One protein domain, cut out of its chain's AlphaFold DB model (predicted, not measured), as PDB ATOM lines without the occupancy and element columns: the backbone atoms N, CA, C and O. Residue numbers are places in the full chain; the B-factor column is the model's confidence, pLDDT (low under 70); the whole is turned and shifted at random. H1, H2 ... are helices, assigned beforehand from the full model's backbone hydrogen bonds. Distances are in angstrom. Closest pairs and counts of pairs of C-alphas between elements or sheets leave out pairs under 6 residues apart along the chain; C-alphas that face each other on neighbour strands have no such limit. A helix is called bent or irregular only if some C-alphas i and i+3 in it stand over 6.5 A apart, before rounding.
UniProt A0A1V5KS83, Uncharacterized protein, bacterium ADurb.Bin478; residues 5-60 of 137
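AT A GLANCE: This is residues 5 to 60 of the 137 residues of an uncharacterized protein of bacterium ADurb.Bin478 (UniProt A0A1V5KS83). Three helices make a small compact body: H2 and H3 form a wide V beside their tight link, and the second half of H1 packs on H3 at residues 50 to 53. H3 is the one helix that meets both of the others, while H1 and H2 stay apart and are joined by a long link with no named element. The printed part has 56 residues with three named helices, H1, H2 and H3 in chain order, and no named strand, which is the class all helix. It is compact, with a radius of gyration of the C-alphas of 10.2 A, and its C-alphas span 30 by 20 by 20 A.

HOW THE PARTS SIT: H1, residues 5 to 17, touches H3, residues 45 to 58, with its residues 12 to 16 alone, and H3 touches H1 with residues 50 to 53 alone. Their closest C-alphas are those of Leu 15 and Leu 53, 6.1 A apart. The two helices run opposite ways at a steep tilt of 46 degrees. H1 is apart from H2, residues 30 to 42. H2 touches H3 with 12 pairs of C-alphas within 8 A, the closest being those of Leu 39 and Ala 48, 5.1 A apart. H2 and H3 also run opposite ways, at a steep tilt of 52 degrees. In H1 every pair of O i and N i+4 is within hydrogen-bond range; in H2 it is 8 of 9 and in H3 8 of 10.

IN THESE COORDINATES: H1 begins at C-alpha 5, at (212.533, 233.354, 347.123), and measures 18.5 A from Arg 5 to Ile 17. H2 begins at C-alpha 30, at (204.963, 229.502, 334.971), and measures 19.3 A from Pro 30 to Gln 42. H3 measures 19.4 A from Glu 45 to Ser 58 and ends at C-alpha 58, at (202.407, 245.139, 338.019). H3 is irregular: C-alphas 50 and 53 are 7.0 A apart, and its line is a rough one.

THE WHOLE: The two C-alphas farthest apart are those of Gln 6 and Gln 42, at 30.2 A, while the C-alphas of the first and last printed residues, Arg 5 and Lys 60, are 13.8 A apart. The outline is only just rounded. The link from H1 to H2, residues 18 to 29, is long, and its C-alphas lie 7 to 11 A from the mean of all C-alphas. The link from H2 to H3, residues 43 to 44, is tight. The printed part has no cut. The mean pLDDT of the printed part is 90.2, and residues 5 to 6 are under 70.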
ATOM      1  N   ARG A   5     212.166 231.937 346.967       69.19
ATOM      2  CA  ARG A   5     212.533 233.354 347.123       69.19
ATOM      3  C   ARG A   5     213.860 233.681 346.439       69.19
ATOM      4  O   ARG A   5     214.009 234.753 345.854       69.19
ATOM      5  N   GLN A   6     214.823 232.758 346.469       67.88
ATOM      6  CA  GLN A   6     216.111 232.927 345.787       67.88
ATOM      7  C   GLN A   6     215.946 232.870 344.265       67.88
ATOM      8  O   GLN A   6     216.542 233.677 343.554       67.88
ATOM      9  N   ALA A   7     215.086 231.975 343.768       72.12
ATOM     10  CA  ALA A   7     214.772 231.896 342.343       72.12
ATOM     11  C   ALA A   7     214.117 233.192 341.832       72.12
ATOM     12  O   ALA A   7     214.520 233.720 340.797       72.12
ATOM     13  N   GLN A   8     213.166 233.758 342.585       80.25
ATOM     14  CA  GLN A   8     212.517 235.023 342.228       80.25
ATOM     15  C   GLN A   8     213.513 236.190 342.150       80.25
ATOM     16  O   GLN A   8     213.499 236.959 341.189       80.25
ATOM     17  N   ARG A   9     214.426 236.291 343.124       81.81
ATOM     18  CA  ARG A   9     215.497 237.301 343.116       81.81
ATOM     19  C   ARG A   9     216.419 237.160 341.911       81.81
ATOM     20  O   ARG A   9     216.798 238.170 341.324       81.81
ATOM     21  N   ALA A  10     216.759 235.930 341.527       83.69
ATOM     22  CA  ALA A  10     217.575 235.678 340.346       83.69
ATOM     23  C   ALA A  10     216.874 236.158 339.065       83.69
ATOM     24  O   ALA A  10     217.505 236.842 338.265       83.69
ATOM     25  N   TYR A  11     215.571 235.893 338.900       87.75
ATOM     26  CA  TYR A  11     214.816 236.395 337.744       87.75
ATOM     27  C   TYR A  11     214.764 237.921 337.694       87.75
ATOM     28  O   TYR A  11     215.057 238.498 336.649       87.75
ATOM     29  N   VAL A  12     214.449 238.578 338.817       89.25
ATOM     30  CA  VAL A  12     214.449 240.048 338.904       89.25
ATOM     31  C   VAL A  12     215.822 240.601 338.526       89.25
ATOM     32  O   VAL A  12     215.914 241.481 337.676       89.25
ATOM     33  N   ARG A  13     216.903 240.045 339.086       88.56
ATOM     34  CA  ARG A  13     218.271 240.482 338.781       88.56
ATOM     35  C   ARG A  13     218.624 240.298 337.305       88.56
ATOM     36  O   ARG A  13     219.181 241.217 336.715       88.56
ATOM     37  N   SER A  14     218.299 239.155 336.704       90.25
ATOM     38  CA  SER A  14     218.564 238.913 335.281       90.25
ATOM     39  C   SER A  14     217.802 239.893 334.389       90.25
ATOM     40  O   SER A  14     218.393 240.464 333.480       90.25
ATOM     41  N   LEU A  15     216.527 240.157 334.697       92.56
ATOM     42  CA  LEU A  15     215.699 241.126 333.970       92.56
ATOM     43  C   LEU A  15     216.211 242.567 334.108       92.56
ATOM     44  O   LEU A  15     216.100 243.356 333.172       92.56
ATOM     45  N   LEU A  16     216.780 242.916 335.263       91.94
ATOM     46  CA  LEU A  16     217.413 244.216 335.480       91.94
ATOM     47  C   LEU A  16     218.714 244.357 334.676       91.94
ATOM     48  O   LEU A  16     218.951 245.414 334.099       91.94
ATOM     49  N   ILE A  17     219.545 243.313 334.617       91.69
ATOM     50  CA  ILE A  17     220.840 243.353 333.918       91.69
ATOM     51  C   ILE A  17     220.641 243.362 332.404       91.69
ATOM     52  O   ILE A  17     221.072 244.299 331.734       91.69
ATOM     53  N   ASP A  18     220.008 242.316 331.879       93.00
ATOM     54  CA  ASP A  18     219.778 242.141 330.452       93.00
ATOM     55  C   ASP A  18     218.572 241.210 330.223       93.00
ATOM     56  O   ASP A  18     218.699 239.983 330.299       93.00
ATOM     57  N   PRO A  19     217.386 241.766 329.918       93.62
ATOM     58  CA  PRO A  19     216.199 240.964 329.645       93.62
ATOM     59  C   PRO A  19     216.319 240.145 328.349       93.62
ATOM     60  O   PRO A  19     215.587 239.169 328.164       93.62
ATOM     61  N   GLN A  20     217.233 240.509 327.444       95.19
ATOM     62  CA  GLN A  20     217.433 239.810 326.175       95.19
ATOM     63  C   GLN A  20     218.219 238.511 326.360       95.19
ATOM     64  O   GLN A  20     217.944 237.530 325.675       95.19
ATOM     65  N   ALA A  21     219.122 238.466 327.341       92.44
ATOM     66  CA  ALA A  21     219.939 237.292 327.643       92.44
ATOM     67  C   ALA A  21     219.184 236.165 328.376       92.44
ATOM     68  O   ALA A  21     219.735 235.082 328.583       92.44
ATOM     69  N   ILE A  22     217.937 236.392 328.800       88.00
ATOM     70  CA  ILE A  22     217.173 235.380 329.536       88.00
ATOM     71  C   ILE A  22     216.733 234.261 328.594       88.00
ATOM     72  O   ILE A  22     216.051 234.492 327.591       88.00
ATOM     73  N   ASP A  23     217.066 233.027 328.965       86.31
ATOM     74  CA  ASP A  23     216.524 231.835 328.324       86.31
ATOM     75  C   ASP A  23     215.088 231.584 328.809       86.31
ATOM     76  O   ASP A  23     214.841 231.021 329.882       86.31
ATOM     77  N   LEU A  24     214.130 232.023 327.994       78.12
ATOM     78  CA  LEU A  24     212.703 231.953 328.293       78.12
ATOM     79  C   LEU A  24     212.157 230.517 328.275       78.12
ATOM     80  O   LEU A  24     211.154 230.239 328.934       78.12
ATOM     81  N   TYR A  25     212.829 229.582 327.591       76.38
ATOM     82  CA  TYR A  25     212.456 228.163 327.595       76.38
ATOM     83  C   TYR A  25     212.836 227.473 328.907       76.38
ATOM     84  O   TYR A  25     212.223 226.472 329.279       76.38
ATOM     85  N   ARG A  26     213.810 228.032 329.635       80.38
ATOM     86  CA  ARG A  26     214.283 227.526 330.932       80.38
ATOM     87  C   ARG A  26     213.677 228.239 332.139       80.38
ATOM     88  O   ARG A  26     214.011 227.881 333.271       80.38
ATOM     89  N   ILE A  27     212.776 229.206 331.938       79.75
ATOM     90  CA  ILE A  27     212.045 229.840 333.041       79.75
ATOM     91  C   ILE A  27     211.187 228.784 333.748       79.75
ATOM     92  O   ILE A  27     210.215 228.267 333.205       79.75
ATOM     93  N   LYS A  28     211.531 228.506 335.007       83.00
ATOM     94  CA  LYS A  28     210.805 227.583 335.895       83.00
ATOM     95  C   LYS A  28     209.626 228.234 336.623       83.00
ATOM     96  O   LYS A  28     208.998 227.580 337.445       83.00
ATOM     97  N   GLN A  29     209.345 229.513 336.364       84.75
ATOM     98  CA  GLN A  29     208.218 230.244 336.941       84.75
ATOM     99  C   GLN A  29     207.082 230.362 335.904       84.75
ATOM    100  O   GLN A  29     207.165 231.220 335.022       84.75
ATOM    101  N   PRO A  30     206.008 229.550 335.997       86.81
ATOM    102  CA  PRO A  30     204.963 229.502 334.971       86.81
ATOM    103  C   PRO A  30     204.303 230.857 334.707       86.81
ATOM    104  O   PRO A  30     204.114 231.221 333.552       86.81
ATOM    105  N   GLY A  31     204.044 231.644 335.759       90.44
ATOM    106  CA  GLY A  31     203.440 232.974 335.620       90.44
ATOM    107  C   GLY A  31     204.292 233.951 334.804       90.44
ATOM    108  O   GLY A  31     203.751 234.731 334.030       90.44
ATOM    109  N   LEU A  32     205.623 233.876 334.912       90.81
ATOM    110  CA  LEU A  32     206.522 234.737 334.137       90.81
ATOM    111  C   LEU A  32     206.592 234.295 332.668       90.81
ATOM    112  O   LEU A  32     206.638 235.134 331.771       90.81
ATOM    113  N   LYS A  33     206.554 232.980 332.418       91.81
ATOM    114  CA  LYS A  33     206.487 232.427 331.060       91.81
ATOM    115  C   LYS A  33     205.175 232.803 330.368       91.81
ATOM    116  O   LYS A  33     205.209 233.251 329.230       91.81
ATOM    117  N   GLN A  34     204.046 232.647 331.055       93.56
ATOM    118  CA  GLN A  34     202.732 233.014 330.529       93.56
ATOM    119  C   GLN A  34     202.669 234.511 330.206       93.56
ATOM    120  O   GLN A  34     202.285 234.889 329.105       93.56
ATOM    121  N   LEU A  35     203.163 235.350 331.119       95.06
ATOM    122  CA  LEU A  35     203.242 236.788 330.899       95.06
ATOM    123  C   LEU A  35     204.074 237.154 329.661       95.06
ATOM    124  O   LEU A  35     203.693 238.040 328.903       95.06
ATOM    125  N   TYR A  36     205.201 236.474 329.437       94.50
ATOM    126  CA  TYR A  36     205.993 236.689 328.228       94.50
ATOM    127  C   TYR A  36     205.197 236.392 326.956       94.50
ATOM    128  O   TYR A  36     205.247 237.186 326.020       94.50
ATOM    129  N   LEU A  37     204.470 235.272 326.920       93.56
ATOM    130  CA  LEU A  37     203.675 234.889 325.753       93.56
ATOM    131  C   LEU A  37     202.605 235.940 325.443       93.56
ATOM    132  O   LEU A  37     202.525 236.391 324.306       93.56
ATOM    133  N   GLU A  38     201.883 236.416 326.456       95.81
ATOM    134  CA  GLU A  38     200.882 237.481 326.300       95.81
ATOM    135  C   GLU A  38     201.498 238.785 325.775       95.81
ATOM    136  O   GLU A  38     200.966 239.425 324.870       95.81
ATOM    137  N   LEU A  39     202.669 239.176 326.289       95.69
ATOM    138  CA  LEU A  39     203.362 240.367 325.796       95.69
ATOM    139  C   LEU A  39     203.836 240.202 324.349       95.69
ATOM    140  O   LEU A  39     203.902 241.188 323.617       95.69
ATOM    141  N   ARG A  40     204.155 238.981 323.906       95.38
ATOM    142  CA  ARG A  40     204.570 238.715 322.520       95.38
ATOM    143  C   ARG A  40     203.441 238.832 321.508       95.38
ATOM    144  O   ARG A  40     203.746 239.085 320.346       95.38
ATOM    145  N   GLU A  41     202.189 238.689 321.930       96.50
ATOM    146  CA  GLU A  41     201.026 238.919 321.064       96.50
ATOM    147  C   GLU A  41     200.872 240.404 320.705       96.50
ATOM    148  O   GLU A  41     200.383 240.740 319.630       96.50
ATOM    149  N   GLN A  42     201.331 241.296 321.588       95.25
ATOM    150  CA  GLN A  42     201.135 242.745 321.469       95.25
ATOM    151  C   GLN A  42     202.415 243.494 321.077       95.25
ATOM    152  O   GLN A  42     202.359 244.600 320.540       95.25
ATOM    153  N   HIS A  43     203.581 242.899 321.335       95.88
ATOM    154  CA  HIS A  43     204.877 243.546 321.177       95.88
ATOM    155  C   HIS A  43     205.888 242.669 320.438       95.88
ATOM    156  O   HIS A  43     205.883 241.434 320.504       95.88
ATOM    157  N   LYS A  44     206.853 243.331 319.790       96.56
ATOM    158  CA  LYS A  44     208.053 242.672 319.258       96.56
ATOM    159  C   LYS A  44     208.828 241.991 320.383       96.56
ATOM    160  O   LYS A  44     208.767 242.411 321.535       96.56
ATOM    161  N   GLU A  45     209.614 240.974 320.039       95.06
ATOM    162  CA  GLU A  45     210.300 240.140 321.030       95.06
ATOM    163  C   GLU A  45     211.139 240.936 322.026       95.06
ATOM    164  O   GLU A  45     210.980 240.778 323.236       95.06
ATOM    165  N   ALA A  46     211.986 241.830 321.519       96.50
ATOM    166  CA  ALA A  46     212.865 242.622 322.363       96.50
ATOM    167  C   ALA A  46     212.091 243.551 323.312       96.50
ATOM    168  O   ALA A  46     212.490 243.741 324.463       96.50
ATOM    169  N   GLU A  47     210.962 244.099 322.859       97.44
ATOM    170  CA  GLU A  47     210.092 244.958 323.666       97.44
ATOM    171  C   GLU A  47     209.359 244.151 324.740       97.44
ATOM    172  O   GLU A  47     209.404 244.527 325.909       97.44
ATOM    173  N   ALA A  48     208.781 243.001 324.373       96.44
ATOM    174  CA  ALA A  48     208.123 242.088 325.304       96.44
ATOM    175  C   ALA A  48     209.075 241.664 326.431       96.44
ATOM    176  O   ALA A  48     208.741 241.784 327.608       96.44
ATOM    177  N   ARG A  49     210.303 241.257 326.081       96.06
ATOM    178  CA  ARG A  49     211.357 240.928 327.053       96.06
ATOM    179  C   ARG A  49     211.676 242.110 327.972       96.06
ATOM    180  O   ARG A  49     211.789 241.936 329.180       96.06
ATOM    181  N   SER A  50     211.776 243.317 327.418       97.06
ATOM    182  CA  SER A  50     212.112 244.534 328.175       97.06
ATOM    183  C   SER A  50     210.999 245.003 329.121       97.06
ATOM    184  O   SER A  50     211.280 245.676 330.116       97.06
ATOM    185  N   LEU A  51     209.748 244.635 328.835       96.88
ATOM    186  CA  LEU A  51     208.574 244.915 329.668       96.88
ATOM    187  C   LEU A  51     208.358 243.890 330.786       96.88
ATOM    188  O   LEU A  51     207.664 244.199 331.752       96.88
ATOM    189  N   LEU A  52     208.962 242.698 330.699       95.25
ATOM    190  CA  LEU A  52     208.710 241.600 331.640       95.25
ATOM    191  C   LEU A  52     208.902 241.977 333.107       95.25
ATOM    192  O   LEU A  52     208.176 241.472 333.959       95.25
ATOM    193  N   LEU A  53     209.864 242.846 333.421       95.25
ATOM    194  CA  LEU A  53     210.079 243.273 334.799       95.25
ATOM    195  C   LEU A  53     208.922 244.134 335.310       95.25
ATOM    196  O   LEU A  53     208.358 243.834 336.362       95.25
ATOM    197  N   PHE A  54     208.572 245.188 334.566       96.50
ATOM    198  CA  PHE A  54     207.478 246.087 334.925       96.50
ATOM    199  C   PHE A  54     206.147 245.340 334.990       96.50
ATOM    200  O   PHE A  54     205.428 245.447 335.979       96.50
ATOM    201  N   GLU A  55     205.846 244.530 333.978       96.75
ATOM    202  CA  GLU A  55     204.603 243.762 333.908       96.75
ATOM    203  C   GLU A  55     204.553 242.636 334.939       96.75
ATOM    204  O   GLU A  55     203.516 242.367 335.544       96.75
ATOM    205  N   GLY A  56     205.693 241.991 335.186       94.44
ATOM    206  CA  GLY A  56     205.802 240.965 336.209       94.44
ATOM    207  C   GLY A  56     205.511 241.551 337.584       94.44
ATOM    208  O   GLY A  56     204.767 240.960 338.365       94.44
ATOM    209  N   TRP A  57     206.038 242.742 337.866       93.62
ATOM    210  CA  TRP A  57     205.723 243.468 339.088       93.62
ATOM    211  C   TRP A  57     204.270 243.942 339.126       93.62
ATOM    212  O   TRP A  57     203.598 243.708 340.133       93.62
ATOM    213  N   SER A  58     203.757 244.558 338.056       93.75
ATOM    214  CA  SER A  58     202.407 245.139 338.019       93.75
ATOM    215  C   SER A  58     201.331 244.090 338.305       93.75
ATOM    216  O   SER A  58     200.414 244.346 339.088       93.75
ATOM    217  N   ARG A  59     201.519 242.869 337.789       92.94
ATOM    218  CA  ARG A  59     200.623 241.716 337.962       92.94
ATOM    219  C   ARG A  59     200.970 240.818 339.154       92.94
ATOM    220  O   ARG A  59     200.423 239.727 339.274       92.94
ATOM    221  N   LYS A  60     201.879 241.253 340.037       90.19
ATOM    222  CA  LYS A  60     202.319 240.523 341.246       90.19
ATOM    223  C   LYS A  60     202.959 239.146 340.967       90.19
ATOM    224  O   LYS A  60     203.087 238.329 341.874       90.19
TER     225      LYS A  60